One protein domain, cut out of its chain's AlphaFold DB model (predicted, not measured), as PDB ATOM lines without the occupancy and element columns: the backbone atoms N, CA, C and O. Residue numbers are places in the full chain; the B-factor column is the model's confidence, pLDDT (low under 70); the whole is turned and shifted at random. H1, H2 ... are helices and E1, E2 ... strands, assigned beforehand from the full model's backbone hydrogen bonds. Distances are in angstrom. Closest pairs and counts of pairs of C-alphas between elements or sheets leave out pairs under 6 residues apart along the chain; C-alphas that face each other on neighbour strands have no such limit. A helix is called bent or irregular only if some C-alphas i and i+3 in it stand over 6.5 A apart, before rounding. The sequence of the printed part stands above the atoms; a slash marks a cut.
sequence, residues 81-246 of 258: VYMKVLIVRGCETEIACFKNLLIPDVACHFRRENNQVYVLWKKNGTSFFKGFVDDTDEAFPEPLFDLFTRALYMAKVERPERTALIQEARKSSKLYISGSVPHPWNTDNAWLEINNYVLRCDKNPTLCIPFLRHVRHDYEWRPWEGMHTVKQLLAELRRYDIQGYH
ATOM      1  N   VAL A  81     -22.164  17.781  22.213       96.32
ATOM      2  CA  VAL A  81     -21.146  17.073  21.436       96.32
ATOM      3  C   VAL A  81     -21.128  15.593  21.780       96.32
ATOM      4  O   VAL A  81     -20.840  15.211  22.913       96.32
ATOM      5  N   TYR A  82     -21.417  14.753  20.791       96.96
ATOM      6  CA  TYR A  82     -21.312  13.304  20.882       96.96
ATOM      7  C   TYR A  82     -20.061  12.820  20.157       96.96
ATOM      8  O   TYR A  82     -19.874  13.045  18.964       96.96
ATOM      9  N   MET A  83     -19.186  12.139  20.883       97.20
ATOM     10  CA  MET A  83     -17.892  11.703  20.378       97.20
ATOM     11  C   MET A  83     -17.879  10.186  20.237       97.20
ATOM     12  O   MET A  83     -18.195   9.473  21.189       97.20
ATOM     13  N   LYS A  84     -17.483   9.692  19.059       97.34
ATOM     14  CA  LYS A  84     -17.106   8.291  18.834       97.34
ATOM     15  C   LYS A  84     -15.586   8.187  18.700       97.34
ATOM     16  O   LYS A  84     -14.979   8.960  17.965       97.34
ATOM     17  N   VAL A  85     -14.979   7.201  19.348       98.20
ATOM     18  CA  VAL A  85     -13.543   6.912  19.263       98.20
ATOM     19  C   VAL A  85     -13.357   5.466  18.837       98.20
ATOM     20  O   VAL A  85     -13.857   4.553  19.497       98.20
ATOM     21  N   LEU A  86     -12.640   5.265  17.733       97.47
ATOM     22  CA  LEU A  86     -12.222   3.951  17.262       97.47
ATOM     23  C   LEU A  86     -10.761   3.724  17.634       97.47
ATOM     24  O   LEU A  86      -9.902   4.538  17.291       97.47
ATOM     25  N   ILE A  87     -10.469   2.620  18.312       96.07
ATOM     26  CA  ILE A  87      -9.093   2.248  18.636       96.07
ATOM     27  C   ILE A  87      -8.582   1.302  17.559       96.07
ATOM     28  O   ILE A  87      -9.189   0.264  17.287       96.07
ATOM     29  N   VAL A  88      -7.463   1.674  16.946       93.37
ATOM     30  CA  VAL A  88      -6.876   0.941  15.827       93.37
ATOM     31  C   VAL A  88      -5.401   0.671  16.071       93.37
ATOM     32  O   VAL A  88      -4.739   1.367  16.841       93.37
ATOM     33  N   ARG A  89      -4.869  -0.316  15.365       87.52
ATOM     34  CA  ARG A  89      -3.432  -0.485  15.158       87.52
ATOM     35  C   ARG A  89      -3.194  -0.851  13.701       87.52
ATOM     36  O   ARG A  89      -4.005  -1.544  13.095       87.52
ATOM     37  N   GLY A  90      -2.084  -0.403  13.141       74.83
ATOM     38  CA  GLY A  90      -1.673  -0.782  11.795       74.83
ATOM     39  C   GLY A  90      -0.176  -0.585  11.631       74.83
ATOM     40  O   GLY A  90       0.392   0.345  12.204       74.83
ATOM     41  N   CYS A  91       0.458  -1.464  10.862       62.24
ATOM     42  CA  CYS A  91       1.855  -1.308  10.485       62.24
ATOM     43  C   CYS A  91       1.924  -0.678   9.100       62.24
ATOM     44  O   CYS A  91       1.540  -1.295   8.114       62.24
ATOM     45  N   GLU A  92       2.408   0.562   9.041       55.31
ATOM     46  CA  GLU A  92       2.724   1.231   7.771       55.31
ATOM     47  C   GLU A  92       4.115   0.821   7.255       55.31
ATOM     48  O   GLU A  92       4.391   0.956   6.070       55.31
ATOM     49  N   THR A  93       4.990   0.313   8.135       48.35
ATOM     50  CA  THR A  93       6.332  -0.195   7.801       48.35
ATOM     51  C   THR A  93       6.719  -1.368   8.712       48.35
ATOM     52  O   THR A  93       6.280  -1.434   9.865       48.35
ATOM     53  N   GLU A  94       7.580  -2.276   8.231       44.96
ATOM     54  CA  GLU A  94       8.096  -3.419   9.014       44.96
ATOM     55  C   GLU A  94       8.750  -2.973  10.335       44.96
ATOM     56  O   GLU A  94       8.500  -3.553  11.393       44.96
ATOM     57  N   ILE A  95       9.516  -1.877  10.309       48.74
ATOM     58  CA  ILE A  95      10.213  -1.325  11.485       48.74
ATOM     59  C   ILE A  95       9.220  -0.892  12.579       48.74
ATOM     60  O   ILE A  95       9.472  -1.096  13.770       48.74
ATOM     61  N   ALA A  96       8.075  -0.312  12.195       50.42
ATOM     62  CA  ALA A  96       7.031   0.072  13.146       50.42
ATOM     63  C   ALA A  96       6.365  -1.157  13.790       50.42
ATOM     64  O   ALA A  96       5.957  -1.108  14.949       50.42
ATOM     65  N   CYS A  97       6.296  -2.267  13.055       47.65
ATOM     66  CA  CYS A  97       5.776  -3.541  13.536       47.65
ATOM     67  C   CYS A  97       6.698  -4.167  14.597       47.65
ATOM     68  O   CYS A  97       6.219  -4.588  15.650       47.65
ATOM     69  N   PHE A  98       8.019  -4.135  14.379       43.83
ATOM     70  CA  PHE A  98       8.995  -4.722  15.304       43.83
ATOM     71  C   PHE A  98       9.060  -4.026  16.669       43.83
ATOM     72  O   PHE A  98       9.150  -4.694  17.695       43.83
ATOM     73  N   LYS A  99       8.954  -2.692  16.727       47.53
ATOM     74  CA  LYS A  99       8.967  -1.968  18.017       47.53
ATOM     75  C   LYS A  99       7.730  -2.247  18.880       47.53
ATOM     76  O   LYS A  99       7.792  -2.103  20.098       47.53
ATOM     77  N   ASN A 100       6.631  -2.692  18.271       46.98
ATOM     78  CA  ASN A 100       5.406  -3.075  18.972       46.98
ATOM     79  C   ASN A 100       5.442  -4.511  19.540       46.98
ATOM     80  O   ASN A 100       4.471  -4.916  20.175       46.98
ATOM     81  N   LEU A 101       6.542  -5.271  19.385       41.62
ATOM     82  CA  LEU A 101       6.679  -6.626  19.956       41.62
ATOM     83  C   LEU A 101       6.674  -6.674  21.496       41.62
ATOM     84  O   LEU A 101       6.540  -7.753  22.065       41.62
ATOM     85  N   LEU A 102       6.782  -5.537  22.190       42.26
ATOM     86  CA  LEU A 102       6.765  -5.481  23.659       42.26
ATOM     87  C   LEU A 102       5.365  -5.671  24.279       42.26
ATOM     88  O   LEU A 102       5.181  -5.420  25.472       42.26
ATOM     89  N   ILE A 103       4.377  -6.137  23.508       48.90
ATOM     90  CA  ILE A 103       3.126  -6.691  24.040       48.90
ATOM     91  C   ILE A 103       3.275  -8.224  24.053       48.90
ATOM     92  O   ILE A 103       3.088  -8.840  23.011       48.90
ATOM     93  N   PRO A 104       3.619  -8.867  25.189       46.18
ATOM     94  CA  PRO A 104       3.992 -10.288  25.206       46.18
ATOM     95  C   PRO A 104       2.851 -11.227  24.788       46.18
ATOM     96  O   PRO A 104       3.095 -12.204  24.091       46.18
ATOM     97  N   ASP A 105       1.597 -10.876  25.106       46.76
ATOM     98  CA  ASP A 105       0.396 -11.616  24.663       46.76
ATOM     99  C   ASP A 105      -0.018 -11.304  23.215       46.76
ATOM    100  O   ASP A 105      -1.008 -11.815  22.698       46.76
ATOM    101  N   VAL A 106       0.732 -10.434  22.545       42.50
ATOM    102  CA  VAL A 106       0.559 -10.097  21.135       42.50
ATOM    103  C   VAL A 106       1.932 -10.053  20.489       42.50
ATOM    104  O   VAL A 106       2.226  -9.143  19.715       42.50
ATOM    105  N   ALA A 107       2.780 -11.035  20.829       39.09
ATOM    106  CA  ALA A 107       3.936 -11.390  20.030       39.09
ATOM    107  C   ALA A 107       3.423 -11.527  18.599       39.09
ATOM    108  O   ALA A 107       2.805 -12.531  18.250       39.09
ATOM    109  N   CYS A 108       3.572 -10.460  17.813       40.67
ATOM    110  CA  CYS A 108       3.150 -10.398  16.431       40.67
ATOM    111  C   CYS A 108       3.969 -11.452  15.691       40.67
ATOM    112  O   CYS A 108       5.000 -11.151  15.104       40.67
ATOM    113  N   HIS A 109       3.493 -12.695  15.696       35.86
ATOM    114  CA  HIS A 109       3.867 -13.747  14.762       35.86
ATOM    115  C   HIS A 109       3.248 -13.418  13.394       35.86
ATOM    116  O   HIS A 109       2.657 -14.267  12.731       35.86
ATOM    117  N   PHE A 110       3.344 -12.153  12.974       42.23
ATOM    118  CA  PHE A 110       2.862 -11.699  11.685       42.23
ATOM    119  C   PHE A 110       3.904 -12.054  10.638       42.23
ATOM    120  O   PHE A 110       4.786 -11.288  10.261       42.23
ATOM    121  N   ARG A 111       3.742 -13.282  10.161       39.22
ATOM    122  CA  ARG A 111       3.933 -13.658   8.771       39.22
ATOM    123  C   ARG A 111       3.393 -12.526   7.879       39.22
ATOM    124  O   ARG A 111       2.191 -12.450   7.711       39.22
ATOM    125  N   ARG A 112       4.261 -11.640   7.377       44.35
ATOM    126  CA  ARG A 112       4.177 -10.888   6.097       44.35
ATOM    127  C   ARG A 112       2.821 -10.350   5.580       44.35
ATOM    128  O   ARG A 112       2.737 -10.016   4.403       44.35
ATOM    129  N   GLU A 113       1.780 -10.188   6.389       47.68
ATOM    130  CA  GLU A 113       0.567  -9.461   5.990       47.68
ATOM    131  C   GLU A 113       0.847  -7.960   6.103       47.68
ATOM    132  O   GLU A 113       0.384  -7.251   6.996       47.68
ATOM    133  N   ASN A 114       1.727  -7.501   5.214       57.09
ATOM    134  CA  ASN A 114       2.054  -6.102   5.033       57.09
ATOM    135  C   ASN A 114       0.752  -5.340   4.762       57.09
ATOM    136  O   ASN A 114      -0.036  -5.740   3.907       57.09
ATOM    137  N   ASN A 115       0.558  -4.213   5.448       70.09
ATOM    138  CA  ASN A 115      -0.543  -3.283   5.204       70.09
ATOM    139  C   ASN A 115      -1.933  -3.842   5.564       70.09
ATOM    140  O   ASN A 115      -2.798  -3.954   4.704       70.09
ATOM    141  N   GLN A 116      -2.183  -4.155   6.837       82.79
ATOM    142  CA  GLN A 116      -3.536  -4.420   7.345       82.79
ATOM    143  C   GLN A 116      -3.815  -3.550   8.574       82.79
ATOM    144  O   GLN A 116      -3.014  -3.485   9.512       82.79
ATOM    145  N   VAL A 117      -4.970  -2.883   8.585       87.67
ATOM    146  CA  VAL A 117      -5.466  -2.163   9.763       87.67
ATOM    147  C   VAL A 117      -6.300  -3.105  10.620       87.67
ATOM    148  O   VAL A 117      -7.208  -3.774  10.130       87.67
ATOM    149  N   TYR A 118      -6.008  -3.131  11.913       90.13
ATOM    150  CA  TYR A 118      -6.776  -3.847  12.919       90.13
ATOM    151  C   TYR A 118      -7.558  -2.860  13.766       90.13
ATOM    152  O   TYR A 118      -7.048  -1.809  14.161       90.13
ATOM    153  N   VAL A 119      -8.783  -3.237  14.096       92.61
ATOM    154  CA  VAL A 119      -9.676  -2.476  14.964       92.61
ATOM    155  C   VAL A 119      -9.907  -3.266  16.241       92.61
ATOM    156  O   VAL A 119      -9.994  -4.494  16.207       92.61
ATOM    157  N   LEU A 120      -9.959  -2.571  17.374       93.20
ATOM    158  CA  LEU A 120     -10.285  -3.181  18.653       93.20
ATOM    159  C   LEU A 120     -11.807  -3.313  18.769       93.20
ATOM    160  O   LEU A 120     -12.531  -2.320  18.705       93.20
ATOM    161  N   TRP A 121     -12.291  -4.535  18.950       94.53
ATOM    162  CA  TRP A 121     -13.708  -4.849  19.094       94.53
ATOM    163  C   TRP A 121     -14.003  -5.311  20.505       94.53
ATOM    164  O   TRP A 121     -13.270  -6.135  21.043       94.53
ATOM    165  N   LYS A 122     -15.104  -4.827  21.087       95.30
ATOM    166  CA  LYS A 122     -15.681  -5.478  22.261       95.30
ATOM    167  C   LYS A 122     -16.300  -6.804  21.819       95.30
ATOM    168  O   LYS A 122     -17.083  -6.823  20.867       95.30
ATOM    169  N   LYS A 123     -15.983  -7.898  22.508       93.23
ATOM    170  CA  LYS A 123     -16.597  -9.209  22.271       93.23
ATOM    171  C   LYS A 123     -18.110  -9.082  22.435       93.23
ATOM    172  O   LYS A 123     -18.583  -8.525  23.426       93.23
ATOM    173  N   ASN A 124     -18.855  -9.550  21.435       89.74
ATOM    174  CA  ASN A 124     -20.317  -9.417  21.350       89.74
ATOM    175  C   ASN A 124     -20.821  -7.961  21.432       89.74
ATOM    176  O   ASN A 124     -21.918  -7.700  21.919       89.74
ATOM    177  N   GLY A 125     -20.012  -6.996  20.990       91.85
ATOM    178  CA  GLY A 125     -20.346  -5.580  21.045       91.85
ATOM    179  C   GLY A 125     -19.837  -4.804  19.838       91.85
ATOM    180  O   GLY A 125     -19.580  -5.350  18.769       91.85
ATOM    181  N   THR A 126     -19.711  -3.491  20.016       92.75
ATOM    182  CA  THR A 126     -19.218  -2.579  18.980       92.75
ATOM    183  C   THR A 126     -17.746  -2.242  19.187       92.75
ATOM    184  O   THR A 126     -17.215  -2.365  20.290       92.75
ATOM    185  N   SER A 127     -17.094  -1.750  18.139       93.93
ATOM    186  CA  SER A 127     -15.706  -1.270  18.174       93.93
ATOM    187  C   SER A 127     -15.549   0.179  18.652       93.93
ATOM    188  O   SER A 127     -14.474   0.581  19.092       93.93
ATOM    189  N   PHE A 128     -16.616   0.980  18.591       96.91
ATOM    190  CA  PHE A 128     -16.574   2.373  19.027       96.91
ATOM    191  C   PHE A 128     -16.816   2.523  20.525       96.91
ATOM    192  O   PHE A 128     -17.834   2.071  21.053       96.91
ATOM    193  N   PHE A 129     -15.947   3.295  21.167       97.29
ATOM    194  CA  PHE A 129     -16.239   3.928  22.445       97.29
ATOM    195  C   PHE A 129     -16.953   5.247  22.179       97.29
ATOM    196  O   PHE A 129     -16.511   6.026  21.336       97.29
ATOM    197  N   LYS A 130     -18.078   5.497  22.847       96.70
ATOM    198  CA  LYS A 130     -18.959   6.611  22.489       96.70
ATOM    199  C   LYS A 130     -19.644   7.235  23.693       96.70
ATOM    200  O   LYS A 130     -19.904   6.547  24.678       96.70
ATOM    201  N   GLY A 131     -19.952   8.522  23.599       96.35
ATOM    202  CA  GLY A 131     -20.652   9.260  24.648       96.35
ATOM    203  C   GLY A 131     -20.662  10.764  24.401       96.35
ATOM    204  O   GLY A 131     -19.937  11.266  23.541       96.35
ATOM    205  N   PHE A 132     -21.491  11.475  25.164       95.75
ATOM    206  CA  PHE A 132     -21.455  12.933  25.192       95.75
ATOM    207  C   PHE A 132     -20.222  13.419  25.952       95.75
ATOM    208  O   PHE A 132     -19.853  12.834  26.970       95.75
ATOM    209  N   VAL A 133     -19.623  14.502  25.470       95.46
ATOM    210  CA  VAL A 133     -18.514  15.191  26.129       95.46
ATOM    211  C   VAL A 133     -18.903  16.642  26.383       95.46
ATOM    212  O   VAL A 133     -19.517  17.281  25.531       95.46
ATOM    213  N   ASP A 134     -18.558  17.148  27.565       93.24
ATOM    214  CA  ASP A 134     -18.762  18.560  27.908       93.24
ATOM    215  C   ASP A 134     -17.563  19.423  27.485       93.24
ATOM    216  O   ASP A 134     -17.734  20.614  27.281       93.24
ATOM    217  N   ASP A 135     -16.370  18.846  27.304       92.43
ATOM    218  CA  ASP A 135     -15.163  19.546  26.846       92.43
ATOM    219  C   ASP A 135     -14.604  18.862  25.597       92.43
ATOM    220  O   ASP A 135     -14.094  17.739  25.657       92.43
ATOM    221  N   THR A 136     -14.716  19.522  24.447       88.26
ATOM    222  CA  THR A 136     -14.347  18.906  23.170       88.26
ATOM    223  C   THR A 136     -12.847  18.812  22.955       88.26
ATOM    224  O   THR A 136     -12.416  17.973  22.160       88.26
ATOM    225  N   ASP A 137     -12.063  19.653  23.630       85.69
ATOM    226  CA  ASP A 137     -10.623  19.778  23.402       85.69
ATOM    227  C   ASP A 137      -9.829  18.772  24.243       85.69
ATOM    228  O   ASP A 137      -8.786  18.281  23.809       85.69
ATOM    229  N   GLU A 138     -10.338  18.426  25.426       81.96
ATOM    230  CA  GLU A 138      -9.575  17.663  26.420       81.96
ATOM    231  C   GLU A 138     -10.137  16.264  26.699       81.96
ATOM    232  O   GLU A 138      -9.374  15.357  27.041       81.96
ATOM    233  N   ALA A 139     -11.447  16.053  26.548       85.34
ATOM    234  CA  ALA A 139     -12.084  14.830  27.021       85.34
ATOM    235  C   ALA A 139     -12.189  13.741  25.944       85.34
ATOM    236  O   ALA A 139     -12.480  13.998  24.770       85.34
ATOM    237  N   PHE A 140     -12.006  12.495  26.381       96.27
ATOM    238  CA  PHE A 140     -12.595  11.320  25.739       96.27
ATOM    239  C   PHE A 140     -13.997  11.063  26.315       96.27
ATOM    240  O   PHE A 140     -14.304  11.565  27.399       96.27
ATOM    241  N   PRO A 141     -14.848  10.252  25.655       96.22
ATOM    242  CA  PRO A 141     -16.093   9.799  26.262       96.22
ATOM    243  C   PRO A 141     -15.814   9.082  27.587       96.22
ATOM    244  O   PRO A 141     -14.878   8.283  27.664       96.22
ATOM    245  N   GLU A 142     -16.650   9.324  28.599       94.20
ATOM    246  CA  GLU A 142     -16.477   8.799  29.963       94.20
ATOM    247  C   GLU A 142     -16.179   7.285  30.012       94.20
ATOM    248  O   GLU A 142     -15.188   6.918  30.642       94.20
ATOM    249  N   PRO A 143     -16.878   6.397  29.264       94.13
ATOM    250  CA  PRO A 143     -16.560   4.967  29.282       94.13
ATOM    251  C   PRO A 143     -15.125   4.630  28.855       94.13
ATOM    252  O   PRO A 143     -14.548   3.662  29.344       94.13
ATOM    253  N   LEU A 144     -14.540   5.405  27.934       97.06
ATOM    254  CA  LEU A 144     -13.159   5.201  27.498       97.06
ATOM    255  C   LEU A 144     -12.164   5.825  28.477       97.06
ATOM    256  O   LEU A 144     -11.154   5.204  28.808       97.06
ATOM    257  N   PHE A 145     -12.459   7.036  28.949       96.32
ATOM    258  CA  PHE A 145     -11.632   7.728  29.932       96.32
ATOM    259  C   PHE A 145     -11.467   6.901  31.216       96.32
ATOM    260  O   PHE A 145     -10.353   6.761  31.728       96.32
ATOM    261  N   ASP A 146     -12.551   6.283  31.687       96.16
ATOM    262  CA  ASP A 146     -12.552   5.387  32.841       96.16
ATOM    263  C   ASP A 146     -11.655   4.168  32.628       96.16
ATOM    264  O   ASP A 146     -10.846   3.837  33.497       96.16
ATOM    265  N   LEU A 147     -11.761   3.511  31.469       97.21
ATOM    266  CA  LEU A 147     -10.933   2.347  31.151       97.21
ATOM    267  C   LEU A 147      -9.449   2.709  31.077       97.21
ATOM    268  O   LEU A 147      -8.625   1.973  31.618       97.21
ATOM    269  N   PHE A 148      -9.096   3.844  30.470       98.08
ATOM    270  CA  PHE A 148      -7.713   4.324  30.459       98.08
ATOM    271  C   PHE A 148      -7.203   4.641  31.863       98.08
ATOM    272  O   PHE A 148      -6.123   4.190  32.248       98.08
ATOM    273  N   THR A 149      -7.994   5.361  32.658       97.50
ATOM    274  CA  THR A 149      -7.617   5.747  34.022       97.50
ATOM    275  C   THR A 149      -7.406   4.524  34.912       97.50
ATOM    276  O   THR A 149      -6.409   4.465  35.639       97.50
ATOM    277  N   ARG A 150      -8.306   3.532  34.836       97.83
ATOM    278  CA  ARG A 150      -8.206   2.264  35.576       97.83
ATOM    279  C   ARG A 150      -7.028   1.427  35.098       97.83
ATOM    280  O   ARG A 150      -6.257   0.957  35.925       97.83
ATOM    281  N   ALA A 151      -6.834   1.286  33.791       97.91
ATOM    282  CA  ALA A 151      -5.720   0.515  33.253       97.91
ATOM    283  C   ALA A 151      -4.361   1.069  33.698       97.91
ATOM    284  O   ALA A 151      -3.501   0.319  34.157       97.91
ATOM    285  N   LEU A 152      -4.183   2.390  33.618       98.15
ATOM    286  CA  LEU A 152      -2.953   3.038  34.058       98.15
ATOM    287  C   LEU A 152      -2.784   3.002  35.583       98.15
ATOM    288  O   LEU A 152      -1.666   2.856  36.068       98.15
ATOM    289  N   TYR A 153      -3.881   3.091  36.345       97.89
ATOM    290  CA  TYR A 153      -3.848   2.890  37.798       97.89
ATOM    291  C   TYR A 153      -3.302   1.507  38.160       97.89
ATOM    292  O   TYR A 153      -2.380   1.392  38.961       97.89
ATOM    293  N   MET A 154      -3.837   0.459  37.524       97.19
ATOM    294  CA  MET A 154      -3.407  -0.925  37.747       97.19
ATOM    295  C   MET A 154      -1.958  -1.158  37.307       97.19
ATOM    296  O   MET A 154      -1.270  -2.008  37.867       97.19
ATOM    297  N   ALA A 155      -1.477  -0.376  36.339       96.40
ATOM    298  CA  ALA A 155      -0.080  -0.346  35.919       96.40
ATOM    299  C   ALA A 155       0.824   0.525  36.814       96.40
ATOM    300  O   ALA A 155       1.990   0.710  36.474       96.40
ATOM    301  N   LYS A 156       0.316   1.028  37.950       97.41
ATOM    302  CA  LYS A 156       1.040   1.862  38.927       97.41
ATOM    303  C   LYS A 156       1.591   3.169  38.344       97.41
ATOM    304  O   LYS A 156       2.625   3.656  38.785       97.41
ATOM    305  N   VAL A 157       0.900   3.739  37.359       97.43
ATOM    306  CA  VAL A 157       1.242   5.055  36.808       97.43
ATOM    307  C   VAL A 157       0.661   6.142  37.712       97.43
ATOM    308  O   VAL A 157      -0.535   6.133  38.035       97.43
ATOM    309  N   GLU A 158       1.491   7.103  38.108       97.38
ATOM    310  CA  GLU A 158       1.102   8.171  39.028       97.38
ATOM    311  C   GLU A 158       0.080   9.136  38.415       97.38
ATOM    312  O   GLU A 158      -0.009   9.319  37.202       97.38
ATOM    313  N   ARG A 159      -0.748   9.773  39.254       96.45
ATOM    314  CA  ARG A 159      -1.887  10.594  38.784       96.45
ATOM    315  C   ARG A 159      -1.513  11.693  37.763       96.45
ATOM    316  O   ARG A 159      -2.243  11.805  36.770       96.45
ATOM    317  N   PRO A 160      -0.440  12.492  37.953       96.84
ATOM    318  CA  PRO A 160      -0.059  13.520  36.982       96.84
ATOM    319  C   PRO A 160       0.307  12.917  35.622       96.84
ATOM    320  O   PRO A 160      -0.185  13.366  34.590       96.84
ATOM    321  N   GLU A 161       1.087  11.836  35.632       97.24
ATOM    322  CA  GLU A 161       1.515  11.131  34.424       97.24
ATOM    323  C   GLU A 161       0.335  10.466  33.704       97.24
ATOM    324  O   GLU A 161       0.209  10.583  32.488       97.24
ATOM    325  N   ARG A 162      -0.614   9.868  34.441       97.02
ATOM    326  CA  ARG A 162      -1.849   9.320  33.851       97.02
ATOM    327  C   ARG A 162      -2.630  10.360  33.070       97.02
ATOM    328  O   ARG A 162      -3.093  10.094  31.964       97.02
ATOM    329  N   THR A 163      -2.773  11.543  33.661       95.31
ATOM    330  CA  THR A 163      -3.504  12.650  33.042       95.31
ATOM    331  C   THR A 163      -2.793  13.103  31.769       95.31
ATOM    332  O   THR A 163      -3.439  13.256  30.735       95.31
ATOM    333  N   ALA A 164      -1.463  13.227  31.820       96.30
ATOM    334  CA  ALA A 164      -0.646  13.602  30.673       96.30
ATOM    335  C   ALA A 164      -0.745  12.584  29.523       96.30
ATOM    336  O   ALA A 164      -1.003  12.984  28.391       96.30
ATOM    337  N   LEU A 165      -0.639  11.280  29.806       97.17
ATOM    338  CA  LEU A 165      -0.738  10.218  28.794       97.17
ATOM    339  C   LEU A 165      -2.104  10.195  28.098       97.17
ATOM    340  O   LEU A 165      -2.187  10.039  26.879       97.17
ATOM    341  N   ILE A 166      -3.192  10.368  28.856       97.03
ATOM    342  CA  ILE A 166      -4.546  10.417  28.287       97.03
ATOM    343  C   ILE A 166      -4.718  11.672  27.419       97.03
ATOM    344  O   ILE A 166      -5.261  11.586  26.315       97.03
ATOM    345  N   GLN A 167      -4.222  12.827  27.875       95.54
ATOM    346  CA  GLN A 167      -4.261  14.073  27.103       95.54
ATOM    347  C   GLN A 167      -3.406  14.000  25.830       95.54
ATOM    348  O   GLN A 167      -3.825  14.486  24.779       95.54
ATOM    349  N   GLU A 168      -2.226  13.383  25.885       95.67
ATOM    350  CA  GLU A 168      -1.373  13.164  24.716       95.67
ATOM    351  C   GLU A 168      -2.077  12.279  23.681       95.67
ATOM    352  O   GLU A 168      -2.154  12.645  22.508       95.67
ATOM    353  N   ALA A 169      -2.691  11.176  24.118       96.63
ATOM    354  CA  ALA A 169      -3.480  10.314  23.243       96.63
ATOM    355  C   ALA A 169      -4.678  11.043  22.622       96.63
ATOM    356  O   ALA A 169      -4.995  10.854  21.443       96.63
ATOM    357  N   ARG A 170      -5.338  11.926  23.381       96.10
ATOM    358  CA  ARG A 170      -6.426  12.764  22.865       96.10
ATOM    359  C   ARG A 170      -5.944  13.710  21.766       96.10
ATOM    360  O   ARG A 170      -6.636  13.835  20.752       96.10
ATOM    361  N   LYS A 171      -4.773  14.332  21.942       94.62
ATOM    362  CA  LYS A 171      -4.138  15.236  20.963       94.62
ATOM    363  C   LYS A 171      -3.606  14.494  19.733       94.62
ATOM    364  O   LYS A 171      -3.677  15.023  18.627       94.62
ATOM    365  N   SER A 172      -3.081  13.281  19.908       94.61
ATOM    366  CA  SER A 172      -2.529  12.467  18.818       94.61
ATOM    367  C   SER A 172      -3.609  11.755  17.986       94.61
ATOM    368  O   SER A 172      -3.353  11.360  16.842       94.61
ATOM    369  N   SER A 173      -4.825  11.630  18.531       96.46
ATOM    370  CA  SER A 173      -5.991  11.053  17.854       96.46
ATOM    371  C   SER A 173      -6.360  11.815  16.578       96.46
ATOM    372  O   SER A 173      -6.349  13.044  16.525       96.46
ATOM    373  N   LYS A 174      -6.739  11.080  15.530       95.29
ATOM    374  CA  LYS A 174      -7.083  11.641  14.219       95.29
ATOM    375  C   LYS A 174      -8.584  11.847  14.086       95.29
ATOM    376  O   LYS A 174      -9.342  10.883  14.093       95.29
ATOM    377  N   LEU A 175      -8.991  13.106  13.954       94.41
ATOM    378  CA  LEU A 175     -10.358  13.499  13.625       94.41
ATOM    379  C   LEU A 175     -10.683  13.068  12.189       94.41
ATOM    380  O   LEU A 175      -9.922  13.405  11.282       94.41
ATOM    381  N   TYR A 176     -11.786  12.349  11.970       94.80
ATOM    382  CA  TYR A 176     -12.220  11.971  10.612       94.80
ATOM    383  C   TYR A 176     -13.508  12.663  10.163       94.80
ATOM    384  O   TYR A 176     -13.687  12.921   8.968       94.80
ATOM    385  N   ILE A 177     -14.378  13.021  11.107       94.20
ATOM    386  CA  ILE A 177     -15.580  13.817  10.860       94.20
ATOM    387  C   ILE A 177     -15.905  14.665  12.090       94.20
ATOM    388  O   ILE A 177     -15.753  14.218  13.228       94.20
ATOM    389  N   SER A 178     -16.345  15.895  11.847       94.74
ATOM    390  CA  SER A 178     -16.771  16.829  12.882       94.74
ATOM    391  C   SER A 178     -17.854  17.741  12.335       94.74
ATOM    392  O   SER A 178     -17.810  18.078  11.152       94.74
ATOM    393  N   GLY A 179     -18.787  18.159  13.181       94.67
ATOM    394  CA  GLY A 179     -19.803  19.158  12.857       94.67
ATOM    395  C   GLY A 179     -21.191  18.802  13.368       94.67
ATOM    396  O   GLY A 179     -21.404  17.731  13.934       94.67
ATOM    397  N   SER A 180     -22.153  19.702  13.158       95.02
ATOM    398  CA  SER A 180     -23.563  19.388  13.377       95.02
ATOM    399  C   SER A 180     -24.026  18.310  12.403       95.02
ATOM    400  O   SER A 180     -23.530  18.235  11.279       95.02
ATOM    401  N   VAL A 181     -24.971  17.481  12.839       95.37
ATOM    402  CA  VAL A 181     -25.590  16.428  12.022       95.37
ATOM    403  C   VAL A 181     -27.108  16.422  12.208       95.37
ATOM    404  O   VAL A 181     -27.599  16.860  13.259       95.37
ATOM    405  N   PRO A 182     -27.869  15.912  11.224       95.13
ATOM    406  CA  PRO A 182     -29.281  15.621  11.420       95.13
ATOM    407  C   PRO A 182     -29.464  14.656  12.593       95.13
ATOM    408  O   PRO A 182     -28.758  13.655  12.719       95.13
ATOM    409  N   HIS A 183     -30.411  14.962  13.475       96.05
ATOM    410  CA  HIS A 183     -30.781  14.074  14.566       96.05
ATOM    411  C   HIS A 183     -32.227  14.342  14.993       96.05
ATOM    412  O   HIS A 183     -32.588  15.511  15.142       96.05
ATOM    413  N   PRO A 184     -33.036  13.307  15.293       94.37
ATOM    414  CA  PRO A 184     -34.418  13.483  15.759       94.37
ATOM    415  C   PRO A 184     -34.567  14.291  17.056       94.37
ATOM    416  O   PRO A 184     -35.668  14.681  17.420       94.37
ATOM    417  N   TRP A 185     -33.473  14.500  17.792       94.72
ATOM    418  CA  TRP A 185     -33.479  15.274  19.041       94.72
ATOM    419  C   TRP A 185     -33.190  16.757  18.834       94.72
ATOM    420  O   TRP A 185     -33.339  17.520  19.785       94.72
ATOM    421  N   ASN A 186     -32.748  17.154  17.637       96.89
ATOM    422  CA  ASN A 186     -32.472  18.550  17.333       96.89
ATOM    423  C   ASN A 186     -33.736  19.384  17.535       96.89
ATOM    424  O   ASN A 186     -34.814  19.040  17.058       96.89
ATOM    425  N   THR A 187     -33.564  20.494  18.235       97.05
ATOM    426  CA  THR A 187     -34.569  21.531  18.425       97.05
ATOM    427  C   THR A 187     -34.049  22.838  17.827       97.05
ATOM    428  O   THR A 187     -32.916  22.932  17.342       97.05
ATOM    429  N   ASP A 188     -34.854  23.887  17.919       96.57
ATOM    430  CA  ASP A 188     -34.491  25.248  17.545       96.57
ATOM    431  C   ASP A 188     -33.423  25.837  18.479       96.57
ATOM    432  O   ASP A 188     -32.802  26.839  18.132       96.57
ATOM    433  N   ASN A 189     -33.202  25.251  19.664       97.24
ATOM    434  CA  ASN A 189     -32.331  25.816  20.701       97.24
ATOM    435  C   ASN A 189     -31.273  24.853  21.254       97.24
ATOM    436  O   ASN A 189     -30.438  25.268  22.056       97.24
ATOM    437  N   ALA A 190     -31.296  23.585  20.863       97.77
ATOM    438  CA  ALA A 190     -30.302  22.595  21.242       97.77
ATOM    439  C   ALA A 190     -30.144  21.562  20.123       97.77
ATOM    440  O   ALA A 190     -31.131  21.093  19.557       97.77
ATOM    441  N   TRP A 191     -28.910  21.213  19.777       97.25
ATOM    442  CA  TRP A 191     -28.634  20.321  18.651       97.25
ATOM    443  C   TRP A 191     -27.429  19.426  18.906       97.25
ATOM    444  O   TRP A 191     -26.586  19.703  19.761       97.25
ATOM    445  N   LEU A 192     -27.362  18.345  18.135       97.15
ATOM    446  CA  LEU A 192     -26.257  17.406  18.131       97.15
ATOM    447  C   LEU A 192     -25.119  17.931  17.257       97.15
ATOM    448  O   LEU A 192     -25.308  18.254  16.082       97.15
ATOM    449  N   GLU A 193     -23.919  17.930  17.820       96.20
ATOM    450  CA  GLU A 193     -22.679  17.985  17.057       96.20
ATOM    451  C   GLU A 193     -21.871  16.718  17.323       96.20
ATOM    452  O   GLU A 193     -21.971  16.114  18.390       96.20
ATOM    453  N   ILE A 194     -21.087  16.284  16.344       95.84
ATOM    454  CA  ILE A 194     -20.216  15.119  16.472       95.84
ATOM    455  C   ILE A 194     -18.761  15.525  16.343       95.84
ATOM    456  O   ILE A 194     -18.431  16.478  15.644       95.84
ATOM    457  N   ASN A 195     -17.889  14.776  17.004       95.01
ATOM    458  CA  ASN A 195     -16.449  14.942  16.878       95.01
ATOM    459  C   ASN A 195     -15.817  13.554  16.977       95.01
ATOM    460  O   ASN A 195     -15.587  13.067  18.080       95.01
ATOM    461  N   ASN A 196     -15.632  12.867  15.847       96.53
ATOM    462  CA  ASN A 196     -15.287  11.445  15.857       96.53
ATOM    463  C   ASN A 196     -13.825  11.200  15.489       96.53
ATOM    464  O   ASN A 196     -13.302  11.727  14.505       96.53
ATOM    465  N   TYR A 197     -13.173  10.342  16.267       97.47
ATOM    466  CA  TYR A 197     -11.730  10.151  16.235       97.47
ATOM    467  C   TYR A 197     -11.324   8.697  16.004       97.47
ATOM    468  O   TYR A 197     -12.023   7.755  16.376       97.47
ATOM    469  N   VAL A 198     -10.126   8.537  15.453       97.22
ATOM    470  CA  VAL A 198      -9.357   7.296  15.451       97.22
ATOM    471  C   VAL A 198      -8.127   7.480  16.336       97.22
ATOM    472  O   VAL A 198      -7.308   8.369  16.091       97.22
ATOM    473  N   LEU A 199      -7.973   6.626  17.344       96.34
ATOM    474  CA  LEU A 199      -6.785   6.550  18.189       96.34
ATOM    475  C   LEU A 199      -5.893   5.393  17.718       96.34
ATOM    476  O   LEU A 199      -6.316   4.238  17.706       96.34
ATOM    477  N   ARG A 200      -4.643   5.703  17.359       92.20
ATOM    478  CA  ARG A 200      -3.633   4.711  16.953       92.20
ATOM    479  C   ARG A 200      -2.877   4.177  18.166       92.20
ATOM    480  O   ARG A 200      -2.048   4.893  18.731       92.20
ATOM    481  N   CYS A 201      -3.110   2.922  18.537       90.15
ATOM    482  CA  CYS A 201      -2.397   2.290  19.645       90.15
ATOM    483  C   CYS A 201      -0.908   2.076  19.368       90.15
ATOM    484  O   CYS A 201      -0.101   2.196  20.284       90.15
ATOM    485  N   ASP A 202      -0.530   1.854  18.109       84.78
ATOM    486  CA  ASP A 202       0.867   1.760  17.669       84.78
ATOM    487  C   ASP A 202       1.648   3.078  17.831       84.78
ATOM    488  O   ASP A 202       2.876   3.078  17.804       84.78
ATOM    489  N   LYS A 203       0.946   4.208  18.004       86.90
ATOM    490  CA  LYS A 203       1.540   5.530  18.264       86.90
ATOM    491  C   LYS A 203       1.430   5.972  19.721       86.90
ATOM    492  O   LYS A 203       2.012   6.987  20.072       86.90
ATOM    493  N   ASN A 204       0.710   5.224  20.555       91.14
ATOM    494  CA  ASN A 204       0.498   5.540  21.966       91.14
ATOM    495  C   ASN A 204       0.766   4.302  22.850       91.14
ATOM    496  O   ASN A 204      -0.115   3.905  23.618       91.14
ATOM    497  N   PRO A 205       1.940   3.644  22.750       88.14
ATOM    498  CA  PRO A 205       2.186   2.362  23.416       88.14
ATOM    499  C   PRO A 205       2.117   2.462  24.946       88.14
ATOM    500  O   PRO A 205       1.537   1.587  25.581       88.14
ATOM    501  N   THR A 206       2.625   3.545  25.540       91.26
ATOM    502  CA  THR A 206       2.618   3.752  27.000       91.26
ATOM    503  C   THR A 206       1.201   3.779  27.579       91.26
ATOM    504  O   THR A 206       0.974   3.271  28.673       91.26
ATOM    505  N   LEU A 207       0.222   4.293  26.821       94.97
ATOM    506  CA  LEU A 207      -1.197   4.225  27.175       94.97
ATOM    507  C   LEU A 207      -1.817   2.872  26.794       94.97
ATOM    508  O   LEU A 207      -2.525   2.253  27.592       94.97
ATOM    509  N   CYS A 208      -1.587   2.415  25.562       93.29
ATOM    510  CA  CYS A 208      -2.311   1.276  25.009       93.29
ATOM    511  C   CYS A 208      -1.876  -0.071  25.582       93.29
ATOM    512  O   CYS A 208      -2.721  -0.944  25.725       93.29
ATOM    513  N   ILE A 209      -0.607  -0.279  25.930       89.72
ATOM    514  CA  ILE A 209      -0.146  -1.554  26.503       89.72
ATOM    515  C   ILE A 209      -0.874  -1.885  27.816       89.72
ATOM    516  O   ILE A 209      -1.473  -2.963  27.895       89.72
ATOM    517  N   PRO A 210      -0.881  -1.009  28.841       93.94
ATOM    518  CA  PRO A 210      -1.628  -1.288  30.062       93.94
ATOM    519  C   PRO A 210      -3.137  -1.359  29.808       93.94
ATOM    520  O   PRO A 210      -3.800  -2.232  30.365       93.94
ATOM    521  N   PHE A 211      -3.679  -0.520  28.918       95.86
ATOM    522  CA  PHE A 211      -5.087  -0.578  28.513       95.86
ATOM    523  C   PHE A 211      -5.479  -1.938  27.925       95.86
ATOM    524  O   PHE A 211      -6.406  -2.570  28.422       95.86
ATOM    525  N   LEU A 212      -4.751  -2.429  26.924       92.76
ATOM    526  CA  LEU A 212      -5.033  -3.705  26.269       92.76
ATOM    527  C   LEU A 212      -4.886  -4.882  27.235       92.76
ATOM    528  O   LEU A 212      -5.694  -5.802  27.182       92.76
ATOM    529  N   ARG A 213      -3.918  -4.837  28.162       91.08
ATOM    530  CA  ARG A 213      -3.812  -5.834  29.242       91.08
ATOM    531  C   ARG A 213      -5.035  -5.810  30.157       91.08
ATOM    532  O   ARG A 213      -5.527  -6.872  30.523       91.08
ATOM    533  N   HIS A 214      -5.524  -4.620  30.507       94.21
ATOM    534  CA  HIS A 214      -6.691  -4.450  31.372       94.21
ATOM    535  C   HIS A 214      -7.980  -4.974  30.725       94.21
ATOM    536  O   HIS A 214      -8.795  -5.581  31.409       94.21
ATOM    537  N   VAL A 215      -8.144  -4.790  29.410       94.06
ATOM    538  CA  VAL A 215      -9.389  -5.123  28.698       94.06
ATOM    539  C   VAL A 215      -9.332  -6.429  27.886       94.06
ATOM    540  O   VAL A 215     -10.280  -6.756  27.176       94.06
ATOM    541  N   ARG A 216      -8.244  -7.208  27.985       90.27
ATOM    542  CA  ARG A 216      -7.969  -8.400  27.146       90.27
ATOM    543  C   ARG A 216      -9.067  -9.471  27.138       90.27
ATOM    544  O   ARG A 216      -9.196 -10.227  26.180       90.27
ATOM    545  N   HIS A 217      -9.832  -9.581  28.221       92.57
ATOM    546  CA  HIS A 217     -10.885 -10.590  28.325       92.57
ATOM    547  C   HIS A 217     -12.154 -10.165  27.583       92.57
ATOM    548  O   HIS A 217     -12.830 -11.029  27.024       92.57
ATOM    549  N   ASP A 218     -12.396  -8.859  27.470       94.78
ATOM    550  CA  ASP A 218     -13.612  -8.286  26.891       94.78
ATOM    551  C   ASP A 218     -13.426  -7.792  25.455       94.78
ATOM    552  O   ASP A 218     -14.415  -7.528  24.774       94.78
ATOM    553  N   TYR A 219     -12.182  -7.645  24.988       94.42
ATOM    554  CA  TYR A 219     -11.872  -7.089  23.672       94.42
ATOM    555  C   TYR A 219     -10.909  -7.964  22.881       94.42
ATOM    556  O   TYR A 219     -10.109  -8.713  23.436       94.42
ATOM    557  N   GLU A 220     -10.974  -7.834  21.563       91.06
ATOM    558  CA  GLU A 220     -10.110  -8.536  20.622       91.06
ATOM    559  C   GLU A 220      -9.799  -7.670  19.401       91.06
ATOM    560  O   GLU A 220     -10.564  -6.781  19.023       91.06
ATOM    561  N   TRP A 221      -8.652  -7.924  18.780       90.18
ATOM    562  CA  TRP A 221      -8.277  -7.275  17.531       90.18
ATOM    563  C   TRP A 221      -8.878  -8.033  16.355       90.18
ATOM    564  O   TRP A 221      -8.664  -9.236  16.234       90.18
ATOM    565  N   ARG A 222      -9.561  -7.322  15.458       88.98
ATOM    566  CA  ARG A 222     -10.050  -7.884  14.193       88.98
ATOM    567  C   ARG A 222      -9.477  -7.102  13.013       88.98
ATOM    568  O   ARG A 222      -9.412  -5.869  13.110       88.98
ATOM    569  N   PRO A 223      -9.039  -7.771  11.932       87.78
ATOM    570  CA  PRO A 223      -8.670  -7.072  10.712       87.78
ATOM    571  C   PRO A 223      -9.909  -6.367  10.156       87.78
ATOM    572  O   PRO A 223     -11.020  -6.890  10.230       87.78
ATOM    573  N   TRP A 224      -9.728  -5.162   9.629       87.65
ATOM    574  CA  TRP A 224     -10.769  -4.502   8.854       87.65
ATOM    575  C   TRP A 224     -10.554  -4.812   7.376       87.65
ATOM    576  O   TRP A 224      -9.612  -4.305   6.763       87.65
ATOM    577  N   GLU A 225     -11.417  -5.651   6.813       85.58
ATOM    578  CA  GLU A 225     -11.291  -6.131   5.435       85.58
ATOM    579  C   GLU A 225     -11.142  -4.980   4.428       85.58
ATOM    580  O   GLU A 225     -11.850  -3.975   4.483       85.58
ATOM    581  N   GLY A 226     -10.159  -5.108   3.532       85.54
ATOM    582  CA  GLY A 226      -9.860  -4.116   2.492       85.54
ATOM    583  C   GLY A 226      -9.205  -2.814   2.976       85.54
ATOM    584  O   GLY A 226      -8.931  -1.937   2.157       85.54
ATOM    585  N   MET A 227      -8.932  -2.654   4.278       88.50
ATOM    586  CA  MET A 227      -8.276  -1.455   4.814       88.50
ATOM    587  C   MET A 227      -6.797  -1.705   5.082       88.50
ATOM    588  O   MET A 227      -6.409  -2.284   6.099       88.50
ATOM    589  N   HIS A 228      -5.962  -1.181   4.188       84.20
ATOM    590  CA  HIS A 228      -4.517  -1.385   4.227       84.20
ATOM    591  C   HIS A 228      -3.759  -0.253   4.922       84.20
ATOM    592  O   HIS A 228      -2.659  -0.442   5.438       84.20
ATOM    593  N   THR A 229      -4.360   0.936   4.973       86.38
ATOM    594  CA  THR A 229      -3.779   2.117   5.614       86.38
ATOM    595  C   THR A 229      -4.792   2.806   6.516       86.38
ATOM    596  O   THR A 229      -5.997   2.805   6.252       86.38
ATOM    597  N   VAL A 230      -4.308   3.487   7.561       86.95
ATOM    598  CA  VAL A 230      -5.178   4.309   8.418       86.95
ATOM    599  C   VAL A 230      -5.847   5.424   7.605       86.95
ATOM    600  O   VAL A 230      -6.987   5.779   7.881       86.95
ATOM    601  N   LYS A 231      -5.191   5.934   6.553       90.29
ATOM    602  CA  LYS A 231      -5.772   6.930   5.641       90.29
ATOM    603  C   LYS A 231      -7.027   6.408   4.930       90.29
ATOM    604  O   LYS A 231      -8.024   7.125   4.891       90.29
ATOM    605  N   GLN A 232      -6.992   5.182   4.402       92.01
ATOM    606  CA  GLN A 232      -8.165   4.543   3.788       92.01
ATOM    607  C   GLN A 232      -9.293   4.376   4.806       92.01
ATOM    608  O   GLN A 232     -10.419   4.778   4.526       92.01
ATOM    609  N   LEU A 233      -8.972   3.898   6.013       92.79
ATOM    610  CA  LEU A 233      -9.961   3.745   7.077       92.79
ATOM    611  C   LEU A 233     -10.636   5.080   7.432       92.79
ATOM    612  O   LEU A 233     -11.855   5.137   7.528       92.79
ATOM    613  N   LEU A 234      -9.876   6.168   7.602       94.56
ATOM    614  CA  LEU A 234     -10.444   7.488   7.917       94.56
ATOM    615  C   LEU A 234     -11.412   7.972   6.824       94.56
ATOM    616  O   LEU A 234     -12.468   8.521   7.140       94.56
ATOM    617  N   ALA A 235     -11.067   7.761   5.549       94.11
ATOM    618  CA  ALA A 235     -11.926   8.118   4.422       94.11
ATOM    619  C   ALA A 235     -13.206   7.265   4.382       94.11
ATOM    620  O   ALA A 235     -14.290   7.802   4.148       94.11
ATOM    621  N   GLU A 236     -13.088   5.964   4.654       94.84
ATOM    622  CA  GLU A 236     -14.218   5.035   4.730       94.84
ATOM    623  C   GLU A 236     -15.183   5.416   5.854       94.84
ATOM    624  O   GLU A 236     -16.376   5.599   5.621       94.84
ATOM    625  N   LEU A 237     -14.654   5.625   7.062       95.70
ATOM    626  CA  LEU A 237     -15.431   6.027   8.232       95.70
ATOM    627  C   LEU A 237     -16.178   7.341   8.003       95.70
ATOM    628  O   LEU A 237     -17.350   7.453   8.357       95.70
ATOM    629  N   ARG A 238     -15.522   8.329   7.381       94.82
ATOM    630  CA  ARG A 238     -16.165   9.602   7.035       94.82
ATOM    631  C   ARG A 238     -17.322   9.388   6.061       94.82
ATOM    632  O   ARG A 238     -18.386   9.962   6.271       94.82
ATOM    633  N   ARG A 239     -17.133   8.569   5.020       93.79
ATOM    634  CA  ARG A 239     -18.186   8.271   4.037       93.79
ATOM    635  C   ARG A 239     -19.374   7.577   4.699       93.79
ATOM    636  O   ARG A 239     -20.508   8.000   4.492       93.79
ATOM    637  N   TYR A 240     -19.094   6.574   5.529       94.90
ATOM    638  CA  TYR A 240     -20.103   5.831   6.273       94.90
ATOM    639  C   TYR A 240     -20.914   6.738   7.205       94.90
ATOM    640  O   TYR A 240     -22.139   6.698   7.166       94.90
ATOM    641  N   ASP A 241     -20.268   7.592   8.008       95.16
ATOM    642  CA  ASP A 241     -20.991   8.501   8.907       95.16
ATOM    643  C   ASP A 241     -21.780   9.573   8.121       95.16
ATOM    644  O   ASP A 241     -22.911   9.871   8.494       95.16
ATOM    645  N   ILE A 242     -21.253  10.119   7.012       93.05
ATOM    646  CA  ILE A 242     -22.004  11.065   6.154       93.05
ATOM    647  C   ILE A 242     -23.301  10.427   5.641       93.05
ATOM    648  O   ILE A 242     -24.361  11.053   5.699       93.05
ATOM    649  N   GLN A 243     -23.224   9.181   5.167       93.94
ATOM    650  CA  GLN A 243     -24.386   8.435   4.688       93.94
ATOM    651  C   GLN A 243     -25.331   8.072   5.836       93.94
ATOM    652  O   GLN A 243     -26.529   8.325   5.742       93.94
ATOM    653  N   GLY A 244     -24.795   7.533   6.932       94.03
ATOM    654  CA  GLY A 244     -25.574   7.053   8.072       94.03
ATOM    655  C   GLY A 244     -26.326   8.155   8.817       94.03
ATOM    656  O   GLY A 244     -27.414   7.908   9.326       94.03
ATOM    657  N   TYR A 245     -25.783   9.374   8.864       93.59
ATOM    658  CA  TYR A 245     -26.489  10.536   9.413       93.59
ATOM    659  C   TYR A 245     -27.339  11.284   8.378       93.59
ATOM    660  O   TYR A 245     -28.016  12.235   8.759       93.59
ATOM    661  N   HIS A 246     -27.310  10.902   7.096       94.31
ATOM    662  CA  HIS A 246     -27.952  11.643   6.003       94.31
ATOM    663  C   HIS A 246     -27.539  13.123   5.966       94.31
ATOM    664  O   HIS A 246     -28.372  14.022   5.861       94.31
TER     665      HIS A 246
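AT A GLANCE: This is residues 81 to 246 of the 258 residues of the protein "Putative nudix hydrolase 6" of Trichuris trichiura (UniProt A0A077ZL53). What is the main shape? A twisted sheet of six strands, with E1 in its middle, curls round one helix, H5; over its opposite face H4 crosses H2 and H3, which only graze the sheet. H1 sits beyond the last residues of E1, and residues 185 to 190, of which 190 belongs to E5, stick out. What is it made of? The printed part has 166 residues with five named helices and six named strands, which follow along the chain as E1 H1 E2 E3 H2 H3 E4 E5 H4 E6 H5, and its class is mixed, helices and strands. The sheet is branched: E1 and E5 are parallel neighbours, and its other neighbour pairs are antiparallel. It is compact, with a radius of gyration of the C-alphas of 16.5 A and spans of 54 by 40 by 28 A.

HOW THE PARTS SIT: What stands beside the first strand? E1, residues 81 to 90, has E2, residues 117 to 122, and E3, residues 128 to 133, antiparallel on one side, and E5, residues 190 to 200, parallel on the other side. Within hydrogen-bond range are N 89 and O 118 at 2.9 A, N 85 and O 129 at 2.8 A, and N 86 and O 197 at 2.9 A. Where are the other strands? E4, residues 174 to 180, forms a hairpin with E5, with N 176 and O 196 3.0 A apart. E6, residues 219 to 223, is antiparallel to E2, with N 121 and O 220 2.8 A apart. How do the helices stand to the sheet? H5, residues 230 to 244, is on it, and the C-alphas of Tyr 176 in E4 and Leu 234 are the closest of that pair, 5.5 A apart. H4, residues 205 to 215, is on the opposite face at a height over the sheet of 10.3 A, while H2, residues 142 to 154, and H3, residues 159 to 172, only graze it. H1, residues 94 to 102, is only just not on it, with 4 pairs of C-alphas within 10 A. How do the helices meet? H2 and H4, for instance, touch about perpendicular at 82 degrees, the closest C-alphas being those of Ala 151 and Phe 211, 4.9 A apart. Every O i to N i+4 pair is within hydrogen-bond range in H3 and H5, against 8 of 9 in H2, 6 of 7 in H4 and 2 of 5 in H1, where 4 of 6 O i to N i+3 pairs are.

IN THESE COORDINATES: Where are the anchor points? E1 begins at C-alpha 81, (-21.146, 17.073, 21.436), and H5 ends at C-alpha 244, (-25.574, 7.053, 8.072). How long are the longer elements? From first to last C-alpha E5 is 32.4 A, E1 28.1 A, H5 20.6 A and H3 20.1 A. H1 is irregular: C-alphas 99 and 102 are 7.0 A apart.

THE WHOLE: How far does it reach? The two C-alphas farthest apart, those of Arg 111 and Asp 188, are 55.4 A apart, and the printed part has no cut. Which link is long, and where is confidence low? The link from H1 to E2, residues 103 to 116, is long. The mean pLDDT of the printed part is 86.7, and residues 91 to 114 are under 70.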